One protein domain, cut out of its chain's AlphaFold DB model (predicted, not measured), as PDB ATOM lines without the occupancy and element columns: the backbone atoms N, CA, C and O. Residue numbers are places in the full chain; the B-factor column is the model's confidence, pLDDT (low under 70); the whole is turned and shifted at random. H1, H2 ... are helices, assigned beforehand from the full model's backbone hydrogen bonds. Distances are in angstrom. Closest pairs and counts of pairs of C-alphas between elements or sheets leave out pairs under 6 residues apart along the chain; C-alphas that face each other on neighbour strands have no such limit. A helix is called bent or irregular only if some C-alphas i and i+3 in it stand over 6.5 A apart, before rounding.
ATOM      1  N   ASP A   4      11.132  23.546  47.395       67.25
ATOM      2  CA  ASP A   4       9.924  23.576  48.225       67.25
ATOM      3  C   ASP A   4       9.346  25.002  48.377       67.25
ATOM      4  O   ASP A   4       8.139  25.219  48.273       67.25
ATOM      5  N   GLU A   5      10.207  26.022  48.495       58.56
ATOM      6  CA  GLU A   5       9.790  27.438  48.505       58.56
ATOM      7  C   GLU A   5       9.216  27.886  47.152       58.56
ATOM      8  O   GLU A   5       8.261  28.665  47.108       58.56
ATOM      9  N   ARG A   6       9.749  27.363  46.037       56.38
ATOM     10  CA  ARG A   6       9.186  27.595  44.694       56.38
ATOM     11  C   ARG A   6       7.825  26.924  44.516       56.38
ATOM     12  O   ARG A   6       6.949  27.536  43.915       56.38
ATOM     13  N   GLY A   7       7.639  25.722  45.066       55.97
ATOM     14  CA  GLY A   7       6.356  25.014  45.056       55.97
ATOM     15  C   GLY A   7       5.262  25.778  45.800       55.97
ATOM     16  O   GLY A   7       4.190  25.997  45.248       55.97
ATOM     17  N   ARG A   8       5.556  26.298  46.999       55.88
ATOM     18  CA  ARG A   8       4.598  27.087  47.797       55.88
ATOM     19  C   ARG A   8       4.284  28.460  47.207       55.88
ATOM     20  O   ARG A   8       3.134  28.890  47.247       55.88
ATOM     21  N   ALA A   9       5.282  29.143  46.645       54.00
ATOM     22  CA  ALA A   9       5.058  30.391  45.920       54.00
ATOM     23  C   ALA A   9       4.240  30.153  44.639       54.00
ATOM     24  O   ALA A   9       3.386  30.971  44.315       54.00
ATOM     25  N   SER A  10       4.451  29.020  43.958       51.22
ATOM     26  CA  SER A  10       3.644  28.583  42.815       51.22
ATOM     27  C   SER A  10       2.224  28.201  43.226       51.22
ATOM     28  O   SER A  10       1.307  28.580  42.527       51.22
ATOM     29  N   GLU A  11       2.002  27.546  44.367       52.16
ATOM     30  CA  GLU A  11       0.658  27.245  44.894       52.16
ATOM     31  C   GLU A  11      -0.088  28.516  45.332       52.16
ATOM     32  O   GLU A  11      -1.287  28.660  45.096       52.16
ATOM     33  N   ALA A  12       0.610  29.471  45.954       49.66
ATOM     34  CA  ALA A  12       0.064  30.788  46.282       49.66
ATOM     35  C   ALA A  12      -0.209  31.623  45.016       49.66
ATOM     36  O   ALA A  12      -1.180  32.379  44.978       49.66
ATOM     37  N   ALA A  13       0.613  31.448  43.976       43.03
ATOM     38  CA  ALA A  13       0.435  32.040  42.657       43.03
ATOM     39  C   ALA A  13      -0.619  31.310  41.796       43.03
ATOM     40  O   ALA A  13      -1.281  31.934  40.986       43.03
ATOM     41  N   GLU A  14      -0.861  30.017  41.975       42.97
ATOM     42  CA  GLU A  14      -1.957  29.266  41.338       42.97
ATOM     43  C   GLU A  14      -3.284  29.534  42.048       42.97
ATOM     44  O   GLU A  14      -4.349  29.540  41.431       42.97
ATOM     45  N   ARG A  15      -3.213  29.886  43.336       47.44
ATOM     46  CA  ARG A  15      -4.254  30.627  44.049       47.44
ATOM     47  C   ARG A  15      -4.278  32.116  43.689       47.44
ATOM     48  O   ARG A  15      -4.999  32.854  44.360       47.44
ATOM     49  N   ILE A  16      -3.589  32.580  42.630       47.06
ATOM     50  CA  ILE A  16      -3.994  33.795  41.895       47.06
ATOM     51  C   ILE A  16      -5.316  33.444  41.227       47.06
ATOM     52  O   ILE A  16      -5.438  32.997  40.090       47.06
ATOM     53  N   VAL A  17      -6.308  33.576  42.087       50.19
ATOM     54  CA  VAL A  17      -7.728  33.440  41.926       50.19
ATOM     55  C   VAL A  17      -8.155  33.865  40.539       50.19
ATOM     56  O   VAL A  17      -7.891  34.986  40.102       50.19
ATOM     57  N   LYS A  18      -8.889  32.975  39.872       55.81
ATOM     58  CA  LYS A  18      -9.737  33.353  38.747       55.81
ATOM     59  C   LYS A  18     -10.580  34.547  39.197       55.81
ATOM     60  O   LYS A  18     -11.513  34.383  39.979       55.81
ATOM     61  N   TYR A  19     -10.216  35.749  38.740       66.38
ATOM     62  CA  TYR A  19     -10.873  36.990  39.150       66.38
ATOM     63  C   TYR A  19     -12.375  36.933  38.888       66.38
ATOM     64  O   TYR A  19     -13.138  37.542  39.618       66.38
ATOM     65  N   ILE A  20     -12.811  36.165  37.897       77.31
ATOM     66  CA  ILE A  20     -14.215  35.890  37.627       77.31
ATOM     67  C   ILE A  20     -14.351  34.367  37.512       77.31
ATOM     68  O   ILE A  20     -13.546  33.761  36.796       77.31
ATOM     69  N   PRO A  21     -15.334  33.732  38.176       84.50
ATOM     70  CA  PRO A  21     -15.637  32.324  37.941       84.50
ATOM     71  C   PRO A  21     -15.882  32.084  36.447       84.50
ATOM     72  O   PRO A  21     -16.663  32.798  35.813       84.50
ATOM     73  N   ALA A  22     -15.191  31.105  35.867       89.50
ATOM     74  CA  ALA A  22     -15.226  30.884  34.421       89.50
ATOM     75  C   ALA A  22     -16.634  30.490  33.959       89.50
ATOM     76  O   ALA A  22     -17.095  30.932  32.912       89.50
ATOM     77  N   GLU A  23     -17.334  29.720  34.784       90.81
ATOM     78  CA  GLU A  23     -18.702  29.264  34.583       90.81
ATOM     79  C   GLU A  23     -19.654  30.458  34.435       90.81
ATOM     80  O   GLU A  23     -20.411  30.531  33.473       90.81
ATOM     81  N   VAL A  24     -19.544  31.452  35.328       93.44
ATOM     82  CA  VAL A  24     -20.343  32.689  35.284       93.44
ATOM     83  C   VAL A  24     -20.106  33.429  33.968       93.44
ATOM     84  O   VAL A  24     -21.063  33.786  33.282       93.44
ATOM     85  N   LEU A  25     -18.841  33.647  33.596       93.50
ATOM     86  CA  LEU A  25     -18.499  34.424  32.406       93.50
ATOM     87  C   LEU A  25     -18.898  33.706  31.108       93.50
ATOM     88  O   LEU A  25     -19.424  34.344  30.195       93.50
ATOM     89  N   VAL A  26     -18.682  32.392  31.020       96.00
ATOM     90  CA  VAL A  26     -19.037  31.584  29.843       96.00
ATOM     91  C   VAL A  26     -20.549  31.525  29.668       96.00
ATOM     92  O   VAL A  26     -21.037  31.801  28.570       96.00
ATOM     93  N   THR A  27     -21.305  31.232  30.731       97.50
ATOM     94  CA  THR A  27     -22.773  31.211  30.661       97.50
ATOM     95  C   THR A  27     -23.319  32.582  30.273       97.50
ATOM     96  O   THR A  27     -24.155  32.673  29.375       97.50
ATOM     97  N   TYR A  28     -22.806  33.657  30.876       97.44
ATOM     98  CA  TYR A  28     -23.176  35.019  30.506       97.44
ATOM     99  C   TYR A  28     -22.910  35.311  29.018       97.44
ATOM    100  O   TYR A  28     -23.790  35.793  28.303       97.44
ATOM    101  N   THR A  29     -21.712  34.974  28.535       97.56
ATOM    102  CA  THR A  29     -21.306  35.203  27.141       97.56
ATOM    103  C   THR A  29     -22.199  34.439  26.170       97.56
ATOM    104  O   THR A  29     -22.623  35.001  25.159       97.56
ATOM    105  N   ALA A  30     -22.533  33.185  26.481       97.81
ATOM    106  CA  ALA A  30     -23.446  32.381  25.678       97.81
ATOM    107  C   ALA A  30     -24.840  33.024  25.588       97.81
ATOM    108  O   ALA A  30     -25.395  33.119  24.495       97.81
ATOM    109  N   LEU A  31     -25.379  33.525  26.707       96.75
ATOM    110  CA  LEU A  31     -26.686  34.191  26.737       96.75
ATOM    111  C   LEU A  31     -26.695  35.499  25.939       96.75
ATOM    112  O   LEU A  31     -27.611  35.719  25.150       96.75
ATOM    113  N   ILE A  32     -25.667  36.341  26.086       96.50
ATOM    114  CA  ILE A  32     -25.532  37.580  25.303       96.50
ATOM    115  C   ILE A  32     -25.379  37.281  23.809       96.50
ATOM    116  O   ILE A  32     -26.023  37.923  22.979       96.50
ATOM    117  N   THR A  33     -24.577  36.274  23.460       95.69
ATOM    118  CA  THR A  33     -24.386  35.853  22.065       95.69
ATOM    119  C   THR A  33     -25.693  35.331  21.468       95.69
ATOM    120  O   THR A  33     -26.070  35.730  20.367       95.69
ATOM    121  N   GLY A  34     -26.424  34.499  22.213       95.19
ATOM    122  CA  GLY A  34     -27.745  34.013  21.820       95.19
ATOM    123  C   GLY A  34     -28.751  35.149  21.638       95.19
ATOM    124  O   GLY A  34     -29.453  35.189  20.632       95.19
ATOM    125  N   LEU A  35     -28.771  36.123  22.551       93.69
ATOM    126  CA  LEU A  35     -29.637  37.298  22.452       93.69
ATOM    127  C   LEU A  35     -29.352  38.122  21.186       93.69
ATOM    128  O   LEU A  35     -30.287  38.568  20.520       93.69
ATOM    129  N   GLY A  36     -28.076  38.281  20.823       91.50
ATOM    130  CA  GLY A  36     -27.674  38.901  19.558       91.50
ATOM    131  C   GLY A  36     -28.112  38.099  18.327       91.50
ATOM    132  O   GLY A  36     -28.585  38.686  17.354       91.50
ATOM    133  N   ALA A  37     -28.008  36.769  18.380       94.06
ATOM    134  CA  ALA A  37     -28.354  35.876  17.273       94.06
ATOM    135  C   ALA A  37     -29.869  35.760  17.018       94.06
ATOM    136  O   ALA A  37     -30.286  35.611  15.873       94.06
ATOM    137  N   LEU A  38     -30.698  35.857  18.062       91.44
ATOM    138  CA  LEU A  38     -32.159  35.720  17.966       91.44
ATOM    139  C   LEU A  38     -32.863  36.928  17.326       91.44
ATOM    140  O   LEU A  38     -34.069  36.881  17.100       91.44
ATOM    141  N   GLY A  39     -32.143  38.019  17.041       81.00
ATOM    142  CA  GLY A  39     -32.707  39.173  16.334       81.00
ATOM    143  C   GLY A  39     -33.785  39.935  17.114       81.00
ATOM    144  O   GLY A  39     -34.583  40.643  16.509       81.00
ATOM    145  N   ILE A  40     -33.825  39.820  18.446       81.38
ATOM    146  CA  ILE A  40     -34.748  40.586  19.298       81.38
ATOM    147  C   ILE A  40     -34.355  42.067  19.213       81.38
ATOM    148  O   ILE A  40     -33.256  42.439  19.611       81.38
ATOM    149  N   THR A  41     -35.224  42.929  18.683       77.19
ATOM    150  CA  THR A  41     -34.857  44.321  18.361       77.19
ATOM    151  C   THR A  41     -35.262  45.340  19.426       77.19
ATOM    152  O   THR A  41     -34.496  46.267  19.677       77.19
ATOM    153  N   GLY A  42     -36.423  45.177  20.068       80.31
ATOM    154  CA  GLY A  42     -36.981  46.193  20.973       80.31
ATOM    155  C   GLY A  42     -36.425  46.166  22.399       80.31
ATOM    156  O   GLY A  42     -36.106  47.207  22.960       80.31
ATOM    157  N   GLU A  43     -36.277  44.976  22.986       90.56
ATOM    158  CA  GLU A  43     -36.013  44.836  24.430       90.56
ATOM    159  C   GLU A  43     -34.610  44.317  24.763       90.56
ATOM    160  O   GLU A  43     -34.243  44.173  25.931       90.56
ATOM    161  N   ARG A  44     -33.783  44.058  23.746       93.06
ATOM    162  CA  ARG A  44     -32.473  43.416  23.930       93.06
ATOM    163  C   ARG A  44     -31.529  44.197  24.846       93.06
ATOM    164  O   ARG A  44     -30.738  43.594  25.560       93.06
ATOM    165  N   GLN A  45     -31.628  45.525  24.862       95.12
ATOM    166  CA  GLN A  45     -30.807  46.391  25.714       95.12
ATOM    167  C   GLN A  45     -31.150  46.193  27.189       95.12
ATOM    168  O   GLN A  45     -30.256  45.995  28.007       95.12
ATOM    169  N   TYR A  46     -32.445  46.164  27.516       96.12
ATOM    170  CA  TYR A  46     -32.919  45.893  28.870       96.12
ATOM    171  C   TYR A  46     -32.548  44.481  29.313       96.12
ATOM    172  O   TYR A  46     -32.073  44.304  30.431       96.12
ATOM    173  N   LEU A  47     -32.683  43.491  28.425       95.94
ATOM    174  CA  LEU A  47     -32.256  42.120  28.702       95.94
ATOM    175  C   LEU A  47     -30.742  42.028  28.932       95.94
ATOM    176  O   LEU A  47     -30.318  41.350  29.863       95.94
ATOM    177  N   ALA A  48     -29.919  42.744  28.160       96.31
ATOM    178  CA  ALA A  48     -28.475  42.797  28.387       96.31
ATOM    179  C   ALA A  48     -28.133  43.419  29.749       96.31
ATOM    180  O   ALA A  48     -27.336  42.852  30.495       96.31
ATOM    181  N   VAL A  49     -28.765  44.542  30.108       96.88
ATOM    182  CA  VAL A  49     -28.582  45.188  31.419       96.88
ATOM    183  C   VAL A  49     -29.042  44.272  32.556       96.88
ATOM    184  O   VAL A  49     -28.334  44.136  33.554       96.88
ATOM    185  N   LEU A  50     -30.179  43.592  32.394       97.38
ATOM    186  CA  LEU A  50     -30.684  42.615  33.356       97.38
ATOM    187  C   LEU A  50     -29.703  41.449  33.530       97.38
ATOM    188  O   LEU A  50     -29.391  41.082  34.660       97.38
ATOM    189  N   LEU A  51     -29.174  40.899  32.434       97.62
ATOM    190  CA  LEU A  51     -28.176  39.829  32.474       97.62
ATOM    191  C   LEU A  51     -26.884  40.290  33.156       97.62
ATOM    192  O   LEU A  51     -26.346  39.549  33.976       97.62
ATOM    193  N   ILE A  52     -26.408  41.511  32.879       97.88
ATOM    194  CA  ILE A  52     -25.260  42.098  33.588       97.88
ATOM    195  C   ILE A  52     -25.552  42.147  35.091       97.88
ATOM    196  O   ILE A  52     -24.745  41.660  35.877       97.88
ATOM    197  N   ALA A  53     -26.704  42.682  35.500       98.06
ATOM    198  CA  ALA A  53     -27.061  42.808  36.910       98.06
ATOM    199  C   ALA A  53     -27.167  41.442  37.612       98.06
ATOM    200  O   ALA A  53     -26.584  41.247  38.680       98.06
ATOM    201  N   VAL A  54     -27.855  40.474  37.000       98.12
ATOM    202  CA  VAL A  54     -28.034  39.122  37.553       98.12
ATOM    203  C   VAL A  54     -26.693  38.406  37.705       98.12
ATOM    204  O   VAL A  54     -26.405  37.866  38.775       98.12
ATOM    205  N   PHE A  55     -25.844  38.422  36.676       97.81
ATOM    206  CA  PHE A  55     -24.553  37.736  36.735       97.81
ATOM    207  C   PHE A  55     -23.518  38.483  37.587       97.81
ATOM    208  O   PHE A  55     -22.640  37.847  38.173       97.81
ATOM    209  N   LEU A  56     -23.649  39.803  37.748       96.81
ATOM    210  CA  LEU A  56     -22.868  40.568  38.719       96.81
ATOM    211  C   LEU A  56     -23.207  40.124  40.147       96.81
ATOM    212  O   LEU A  56     -22.301  39.827  40.925       96.81
ATOM    213  N   ILE A  57     -24.498  40.006  40.474       96.69
ATOM    214  CA  ILE A  57     -24.949  39.474  41.768       96.69
ATOM    215  C   ILE A  57     -24.453  38.037  41.948       96.69
ATOM    216  O   ILE A  57     -23.878  37.722  42.988       96.69
ATOM    217  N   ALA A  58     -24.598  37.181  40.932       94.94
ATOM    218  CA  ALA A  58     -24.089  35.810  40.979       94.94
ATOM    219  C   ALA A  58     -22.572  35.769  41.235       94.94
ATOM    220  O   ALA A  58     -22.118  34.988  42.066       94.94
ATOM    221  N   THR A  59     -21.795  36.653  40.598       93.12
ATOM    222  CA  THR A  59     -20.349  36.787  40.836       93.12
ATOM    223  C   THR A  59     -20.062  37.125  42.296       93.12
ATOM    224  O   THR A  59     -19.246  36.458  42.930       93.12
ATOM    225  N   VAL A  60     -20.751  38.128  42.852       92.88
ATOM    226  CA  VAL A  60     -20.600  38.519  44.263       92.88
ATOM    227  C   VAL A  60     -20.941  37.351  45.186       92.88
ATOM    228  O   VAL A  60     -20.172  37.062  46.101       92.88
ATOM    229  N   VAL A  61     -22.051  36.653  44.935       93.00
ATOM    230  CA  VAL A  61     -22.499  35.512  45.747       93.00
ATOM    231  C   VAL A  61     -21.486  34.370  45.697       93.00
ATOM    232  O   VAL A  61     -21.095  33.883  46.752       93.00
ATOM    233  N   VAL A  62     -21.016  33.977  44.508       90.00
ATOM    234  CA  VAL A  62     -20.026  32.896  44.342       90.00
ATOM    235  C   VAL A  62     -18.718  33.232  45.053       90.00
ATOM    236  O   VAL A  62     -18.150  32.382  45.736       90.00
ATOM    237  N   VAL A  63     -18.245  34.474  44.945       87.31
ATOM    238  CA  VAL A  63     -17.027  34.909  45.643       87.31
ATOM    239  C   VAL A  63     -17.246  34.948  47.155       87.31
ATOM    240  O   VAL A  63     -16.369  34.538  47.913       87.31
ATOM    241  N   TRP A  64     -18.412  35.405  47.612       88.12
ATOM    242  CA  TRP A  64     -18.743  35.470  49.033       88.12
ATOM    243  C   TRP A  64     -18.810  34.085  49.685       88.12
ATOM    244  O   TRP A  64     -18.315  33.918  50.802       88.12
ATOM    245  N   THR A  65     -19.413  33.105  49.006       88.00
ATOM    246  CA  THR A  65     -19.606  31.744  49.528       88.00
ATOM    247  C   THR A  65     -18.397  30.838  49.305       88.00
ATOM    248  O   THR A  65     -18.158  29.949  50.118       88.00
ATOM    249  N   GLY A  66     -17.625  31.058  48.237       80.88
ATOM    250  CA  GLY A  66     -16.462  30.240  47.884       80.88
ATOM    251  C   GLY A  66     -15.146  30.670  48.537       80.88
ATOM    252  O   GLY A  66     -14.211  29.872  48.602       80.88
ATOM    253  N   ALA A  67     -15.036  31.911  49.024       72.81
ATOM    254  CA  ALA A  67     -13.800  32.410  49.622       72.81
ATOM    255  C   ALA A  67     -13.715  32.117  51.138       72.81
ATOM    256  O   ALA A  67     -14.681  32.371  51.867       72.81
ATOM    257  N   PRO A  68     -12.549  31.677  51.658       71.44
ATOM    258  CA  PRO A  68     -12.334  31.469  53.091       71.44
ATOM    259  C   PRO A  68     -12.682  32.714  53.922       71.44
ATOM    260  O   PRO A  68     -12.292  33.837  53.592       71.44
ATOM    261  N   ALA A  69     -13.412  32.524  55.025       63.66
ATOM    262  CA  ALA A  69     -14.021  33.624  55.778       63.66
ATOM    263  C   ALA A  69     -13.019  34.597  56.437       63.66
ATOM    264  O   ALA A  69     -13.381  35.741  56.727       63.66
ATOM    265  N   ALA A  70     -11.779  34.161  56.663       57.62
ATOM    266  CA  ALA A  70     -10.818  34.851  57.521       57.62
ATOM    267  C   ALA A  70      -9.834  35.792  56.798       57.62
ATOM    268  O   ALA A  70      -9.105  36.516  57.470       57.62
ATOM    269  N   ASP A  71      -9.808  35.848  55.464       67.06
ATOM    270  CA  ASP A  71      -8.673  36.473  54.778       67.06
ATOM    271  C   ASP A  71      -8.929  37.870  54.202       67.06
ATOM    272  O   ASP A  71      -9.951  38.154  53.566       67.06
ATOM    273  N   ARG A  72      -7.905  38.732  54.316       73.00
ATOM    274  CA  ARG A  72      -7.761  39.963  53.507       73.00
ATOM    275  C   ARG A  72      -7.958  39.675  52.013       73.00
ATOM    276  O   ARG A  72      -8.488  40.517  51.294       73.00
ATOM    277  N   VAL A  73      -7.603  38.462  51.589       75.06
ATOM    278  CA  VAL A  73      -7.805  37.907  50.248       75.06
ATOM    279  C   VAL A  73      -9.289  37.896  49.862       75.06
ATOM    280  O   VAL A  73      -9.639  38.420  48.809       75.06
ATOM    281  N   ARG A  74     -10.202  37.441  50.735       79.94
ATOM    282  CA  ARG A  74     -11.652  37.475  50.454       79.94
ATOM    283  C   ARG A  74     -12.151  38.896  50.211       79.94
ATOM    284  O   ARG A  74     -12.906  39.134  49.273       79.94
ATOM    285  N   ARG A  75     -11.718  39.853  51.041       82.31
ATOM    286  CA  ARG A  75     -12.094  41.266  50.866       82.31
ATOM    287  C   ARG A  75     -11.582  41.822  49.541       82.31
ATOM    288  O   ARG A  75     -12.322  42.554  48.898       82.31
ATOM    289  N   ALA A  76     -10.365  41.469  49.130       82.94
ATOM    290  CA  ALA A  76      -9.842  41.853  47.824       82.94
ATOM    291  C   ALA A  76     -10.707  41.276  46.690       82.94
ATOM    292  O   ALA A  76     -11.163  42.031  45.835       82.94
ATOM    293  N   HIS A  77     -11.036  39.980  46.722       84.00
ATOM    294  CA  HIS A  77     -11.879  39.369  45.686       84.00
ATOM    295  C   HIS A  77     -13.282  39.957  45.614       84.00
ATOM    296  O   HIS A  77     -13.782  40.184  44.517       84.00
ATOM    297  N   LEU A  78     -13.898  40.292  46.747       87.81
ATOM    298  CA  LEU A  78     -15.223  40.918  46.756       87.81
ATOM    299  C   LEU A  78     -15.269  42.286  46.062       87.81
ATOM    300  O   LEU A  78     -16.349  42.709  45.666       87.81
ATOM    301  N   TRP A  79     -14.132  42.964  45.884       87.56
ATOM    302  CA  TRP A  79     -14.056  44.206  45.108       87.56
ATOM    303  C   TRP A  79     -13.586  43.975  43.676       87.56
ATOM    304  O   TRP A  79     -14.181  44.506  42.737       87.56
ATOM    305  N   VAL A  80     -12.537  43.173  43.486       87.69
ATOM    306  CA  VAL A  80     -11.947  42.989  42.154       87.69
ATOM    307  C   VAL A  80     -12.826  42.139  41.265       87.69
ATOM    308  O   VAL A  80     -12.996  42.473  40.097       87.69
ATOM    309  N   SER A  81     -13.387  41.052  41.791       89.62
ATOM    310  CA  SER A  81     -14.153  40.107  40.986       89.62
ATOM    311  C   SER A  81     -15.398  40.737  40.362       89.62
ATOM    312  O   SER A  81     -15.572  40.600  39.149       89.62
ATOM    313  N   PRO A  82     -16.223  41.500  41.106       92.44
ATOM    314  CA  PRO A  82     -17.361  42.195  40.512       92.44
ATOM    315  C   PRO A  82     -16.937  43.284  39.524       92.44
ATOM    316  O   PRO A  82     -17.574  43.426  38.482       92.44
ATOM    317  N   LEU A  83     -15.854  44.027  39.795       93.12
ATOM    318  CA  LEU A  83     -15.387  45.062  38.867       93.12
ATOM    319  C   LEU A  83     -14.846  44.458  37.567       93.12
ATOM    320  O   LEU A  83     -15.179  44.930  36.483       93.12
ATOM    321  N   ALA A  84     -14.046  43.397  37.672       92.88
ATOM    322  CA  ALA A  84     -13.558  42.656  36.522       92.88
ATOM    323  C   ALA A  84     -14.735  42.087  35.719       92.88
ATOM    324  O   ALA A  84     -14.773  42.249  34.499       92.88
ATOM    325  N   PHE A  85     -15.722  41.482  36.390       95.06
ATOM    326  CA  PHE A  85     -16.934  41.003  35.729       95.06
ATOM    327  C   PHE A  85     -17.665  42.138  35.012       95.06
ATOM    328  O   PHE A  85     -18.054  41.970  33.860       95.06
ATOM    329  N   LEU A  86     -17.816  43.304  35.639       96.06
ATOM    330  CA  LEU A  86     -18.490  44.448  35.028       96.06
ATOM    331  C   LEU A  86     -17.744  44.954  33.782       96.06
ATOM    332  O   LEU A  86     -18.369  45.207  32.755       96.06
ATOM    333  N   ALA A  87     -16.412  45.034  33.845       95.19
ATOM    334  CA  ALA A  87     -15.576  45.437  32.716       95.19
ATOM    335  C   ALA A  87     -15.734  44.497  31.510       95.19
ATOM    336  O   ALA A  87     -15.944  44.950  30.380       95.19
ATOM    337  N   TRP A  88     -15.682  43.187  31.757       95.12
ATOM    338  CA  TRP A  88     -15.850  42.180  30.712       95.12
ATOM    339  C   TRP A  88     -17.284  42.118  30.191       95.12
ATOM    340  O   TRP A  88     -17.495  42.164  28.982       95.12
ATOM    341  N   SER A  89     -18.275  42.060  31.079       96.75
ATOM    342  CA  SER A  89     -19.683  41.902  30.702       96.75
ATOM    343  C   SER A  89     -20.202  43.091  29.890       96.75
ATOM    344  O   SER A  89     -20.833  42.895  28.848       96.75
ATOM    345  N   TYR A  90     -19.848  44.320  30.276       97.75
ATOM    346  CA  TYR A  90     -20.191  45.516  29.506       97.75
ATOM    347  C   TYR A  90     -19.578  45.497  28.096       97.75
ATOM    348  O   TYR A  90     -20.263  45.803  27.121       97.75
ATOM    349  N   SER A  91     -18.315  45.074  27.978       96.88
ATOM    350  CA  SER A  91     -17.611  44.975  26.692       96.88
ATOM    351  C   SER A  91     -18.195  43.883  25.791       96.88
ATOM    352  O   SER A  91     -18.436  44.116  24.608       96.88
ATOM    353  N   ILE A  92     -18.487  42.705  26.350       96.75
ATOM    354  CA  ILE A  92     -19.119  41.582  25.638       96.75
ATOM    355  C   ILE A  92     -20.524  41.969  25.151       96.75
ATOM    356  O   ILE A  92     -20.930  41.597  24.053       96.75
ATOM    357  N   SER A  93     -21.247  42.773  25.932       97.44
ATOM    358  CA  SER A  93     -22.582  43.263  25.581       97.44
ATOM    359  C   SER A  93     -22.616  44.334  24.492       97.44
ATOM    360  O   SER A  93     -23.714  44.744  24.112       97.44
ATOM    361  N   ALA A  94     -21.478  44.797  23.964       96.00
ATOM    362  CA  ALA A  94     -21.437  45.896  22.995       96.00
ATOM    363  C   ALA A  94     -22.362  45.669  21.783       96.00
ATOM    364  O   ALA A  94     -23.089  46.577  21.374       96.00
ATOM    365  N   CYS A  95     -22.405  44.442  21.250       91.94
ATOM    366  CA  CYS A  95     -23.242  44.096  20.097       91.94
ATOM    367  C   CYS A  95     -24.754  44.144  20.392       91.94
ATOM    368  O   CYS A  95     -25.550  44.387  19.484       91.94
ATOM    369  N   VAL A  96     -25.152  43.949  21.651       95.12
ATOM    370  CA  VAL A  96     -26.558  43.938  22.080       95.12
ATOM    371  C   VAL A  96     -27.004  45.312  22.586       95.12
ATOM    372  O   VAL A  96     -28.125  45.742  22.302       95.12
ATOM    373  N   LEU A  97     -26.127  46.027  23.294       95.00
ATOM    374  CA  LEU A  97     -26.393  47.362  23.835       95.00
ATOM    375  C   LEU A  97     -26.571  48.414  22.729       95.00
ATOM    376  O   LEU A  97     -27.360  49.351  22.886       95.00
ATOM    377  N   GLY A  98     -25.887  48.261  21.591       92.31
ATOM    378  CA  GLY A  98     -26.006  49.187  20.465       92.31
ATOM    379  C   GLY A  98     -25.665  50.619  20.884       92.31
ATOM    380  O   GLY A  98     -24.567  50.880  21.359       92.31
ATOM    381  N   THR A  99     -26.615  51.549  20.763       94.06
ATOM    382  CA  THR A  99     -26.414  52.965  21.123       94.06
ATOM    383  C   THR A  99     -26.209  53.218  22.620       94.06
ATOM    384  O   THR A  99     -25.742  54.291  22.987       94.06
ATOM    385  N   TRP A 100     -26.533  52.256  23.492       95.38
ATOM    386  CA  TRP A 100     -26.285  52.356  24.938       95.38
ATOM    387  C   TRP A 100     -24.840  52.003  25.311       95.38
ATOM    388  O   TRP A 100     -24.411  52.215  26.449       95.38
ATOM    389  N   PHE A 101     -24.084  51.435  24.370       96.88
ATOM    390  CA  PHE A 101     -22.679  51.145  24.576       96.88
ATOM    391  C   PHE A 101     -21.853  52.425  24.433       96.88
ATOM    392  O   PHE A 101     -21.835  53.068  23.386       96.88
ATOM    393  N   LEU A 102     -21.139  52.773  25.496       97.75
ATOM    394  CA  LEU A 102     -20.230  53.903  25.568       97.75
ATOM    395  C   LEU A 102     -18.799  53.351  25.620       97.75
ATOM    396  O   LEU A 102     -18.370  52.881  26.679       97.75
ATOM    397  N   PRO A 103     -18.027  53.422  24.517       97.00
ATOM    398  CA  PRO A 103     -16.667  52.881  24.468       97.00
ATOM    399  C   PRO A 103     -15.759  53.426  25.578       97.00
ATOM    400  O   PRO A 103     -14.951  52.693  26.141       97.00
ATOM    401  N   THR A 104     -15.938  54.695  25.957       97.44
ATOM    402  CA  THR A 104     -15.197  55.333  27.054       97.44
ATOM    403  C   THR A 104     -15.461  54.659  28.400       97.44
ATOM    404  O   THR A 104     -14.534  54.490  29.186       97.44
ATOM    405  N   VAL A 105     -16.701  54.230  28.666       96.62
ATOM    406  CA  VAL A 105     -17.045  53.509  29.902       96.62
ATOM    407  C   VAL A 105     -16.361  52.144  29.920       96.62
ATOM    408  O   VAL A 105     -15.746  51.789  30.921       96.62
ATOM    409  N   ALA A 106     -16.386  51.413  28.800       96.50
ATOM    410  CA  ALA A 106     -15.685  50.135  28.678       96.50
ATOM    411  C   ALA A 106     -14.174  50.292  28.913       96.50
ATOM    412  O   ALA A 106     -13.587  49.543  29.692       96.50
ATOM    413  N   PHE A 107     -13.557  51.312  28.308       96.31
ATOM    414  CA  PHE A 107     -12.142  51.622  28.503       96.31
ATOM    415  C   PHE A 107     -11.810  51.898  29.975       96.31
ATOM    416  O   PHE A 107     -10.897  51.281  30.520       96.31
ATOM    417  N   VAL A 108     -12.575  52.772  30.638       97.19
ATOM    418  CA  VAL A 108     -12.371  53.099  32.058       97.19
ATOM    419  C   VAL A 108     -12.506  51.856  32.936       97.19
ATOM    420  O   VAL A 108     -11.665  51.637  33.806       97.19
ATOM    421  N   LEU A 109     -13.517  51.017  32.694       94.12
ATOM    422  CA  LEU A 109     -13.718  49.784  33.456       94.12
ATOM    423  C   LEU A 109     -12.560  48.795  33.271       94.12
ATOM    424  O   LEU A 109     -12.097  48.218  34.254       94.12
ATOM    425  N   ILE A 110     -12.060  48.622  32.044       93.06
ATOM    426  CA  ILE A 110     -10.914  47.744  31.761       93.06
ATOM    427  C   ILE A 110      -9.650  48.277  32.440       93.06
ATOM    428  O   ILE A 110      -8.962  47.519  33.123       93.06
ATOM    429  N   VAL A 111      -9.360  49.574  32.307       94.12
ATOM    430  CA  VAL A 111      -8.202  50.205  32.959       94.12
ATOM    431  C   VAL A 111      -8.291  50.065  34.477       94.12
ATOM    432  O   VAL A 111      -7.300  49.715  35.113       94.12
ATOM    433  N   ALA A 112      -9.471  50.273  35.066       90.88
ATOM    434  CA  ALA A 112      -9.678  50.104  36.500       90.88
ATOM    435  C   ALA A 112      -9.489  48.643  36.942       90.88
ATOM    436  O   ALA A 112      -8.813  48.388  37.938       90.88
ATOM    437  N   ALA A 113     -10.028  47.677  36.190       87.88
ATOM    438  CA  ALA A 113      -9.872  46.255  36.483       87.88
ATOM    439  C   ALA A 113      -8.401  45.806  36.408       87.88
ATOM    440  O   ALA A 113      -7.931  45.095  37.297       87.88
ATOM    441  N   VAL A 114      -7.657  46.261  35.394       87.56
ATOM    442  CA  VAL A 114      -6.214  45.997  35.254       87.56
ATOM    443  C   VAL A 114      -5.413  46.699  36.352       87.56
ATOM    444  O   VAL A 114      -4.529  46.100  36.957       87.56
ATOM    445  N   GLY A 115      -5.731  47.956  36.663       87.38
ATOM    446  CA  GLY A 115      -5.075  48.691  37.743       87.38
ATOM    447  C   GLY A 115      -5.225  47.979  39.089       87.38
ATOM    448  O   GLY A 115      -4.239  47.788  39.801       87.38
ATOM    449  N   LEU A 116      -6.434  47.510  39.409       83.94
ATOM    450  CA  LEU A 116      -6.682  46.743  40.629       83.94
ATOM    451  C   LEU A 116      -5.962  45.393  40.640       83.94
ATOM    452  O   LEU A 116      -5.440  45.013  41.688       83.94
ATOM    453  N   SER A 117      -5.905  44.679  39.512       77.00
ATOM    454  CA  SER A 117      -5.219  43.382  39.459       77.00
ATOM    455  C   SER A 117      -3.713  43.515  39.708       77.00
ATOM    456  O   SER A 117      -3.128  42.663  40.373       77.00
ATOM    457  N   ILE A 118      -3.098  44.614  39.258       81.62
ATOM    458  CA  ILE A 118      -1.686  44.927  39.522       81.62
ATOM    459  C   ILE A 118      -1.477  45.332  40.988       81.62
ATOM    460  O   ILE A 118      -0.522  44.888  41.624       81.62
ATOM    461  N   MET A 119      -2.360  46.162  41.548       79.69
ATOM    462  CA  MET A 119      -2.219  46.655  42.926       79.69
ATOM    463  C   MET A 119      -2.424  45.571  43.990       79.69
ATOM    464  O   MET A 119      -1.918  45.708  45.104       79.69
ATOM    465  N   LEU A 120      -3.170  44.511  43.670       70.62
ATOM    466  CA  LEU A 120      -3.557  43.466  44.620       70.62
ATOM    467  C   LEU A 120      -2.714  42.194  44.529       70.62
ATOM    468  O   LEU A 120      -3.047  41.214  45.194       70.62
ATOM    469  N   VAL A 121      -1.608  42.218  43.776       65.25
ATOM    470  CA  VAL A 121      -0.600  41.149  43.806       65.25
ATOM    471  C   VAL A 121      -0.159  40.937  45.264       65.25
ATOM    472  O   VAL A 121       0.409  41.856  45.867       65.25
TER     473      VAL A 121
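AT A GLANCE: This is residues 4 to 121 of the 125 residues of an uncharacterized protein of Gammaproteobacteria bacterium (UniProt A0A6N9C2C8). H3, the longest helix, makes an up-and-down bundle with H2 and H4, each running against the one before; H6 packs along H4, short H5 packs on one end of H2 and H3, and at the opposite end residues 4 to 12 of H1 stick out. The 118 printed residues, all helix in class, hold H1 to H6 in order. The whole is only just compact, close to loose: radius of gyration of the C-alphas 16.2 A, spans 57 by 27 by 22 A.

HOW THE PARTS SIT: H3, residues 44 to 66, and H4, residues 72 to 92, touch as a hairpin at a shallow tilt of 19 degrees, the closest C-alphas, of Leu 56 and Pro 82, 6.0 A apart. H3 forms another hairpin with H2, residues 22 to 37, at 8 degrees; the closest C-alphas, of Val 24 and Phe 55, are 6.7 A apart. H4 touches H6, residues 103 to 119, opposite ways at 25 degrees; the closest C-alphas, of Ala 87 and Leu 109, are 4.8 A apart. H5, residues 94 to 100, is irregular, with C-alphas 96 and 99 9.1 A apart, and touches H3 at residues 44 to 48 alone; the closest C-alphas, of Gln 45 and Leu 97, are 4.9 A apart. H1, residues 4 to 14, touches no helix. Every O i to N i+4 pair is within hydrogen-bond range in H1, H2, H3 and H6, against 15 of 17 in H4 and 1 of 3 in H5, where O i to N i+3 gives 1 of 4.

IN THESE COORDINATES: H3 is 31.7 A long, H4 30.1 A, H6 24.3 A and H2 22.2 A. C-alpha 4 begins H1 at (9.924, 23.576, 48.225); C-alpha 119 ends H6 at (-2.219, 46.655, 42.926).

THE WHOLE: The C-alphas farthest apart, of Asp 4 and Gly 42, are 58.8 A apart. The printed part has no cut and no long link. pLDDT is under 70 at residues 4 to 19, 69 to 71 and 121.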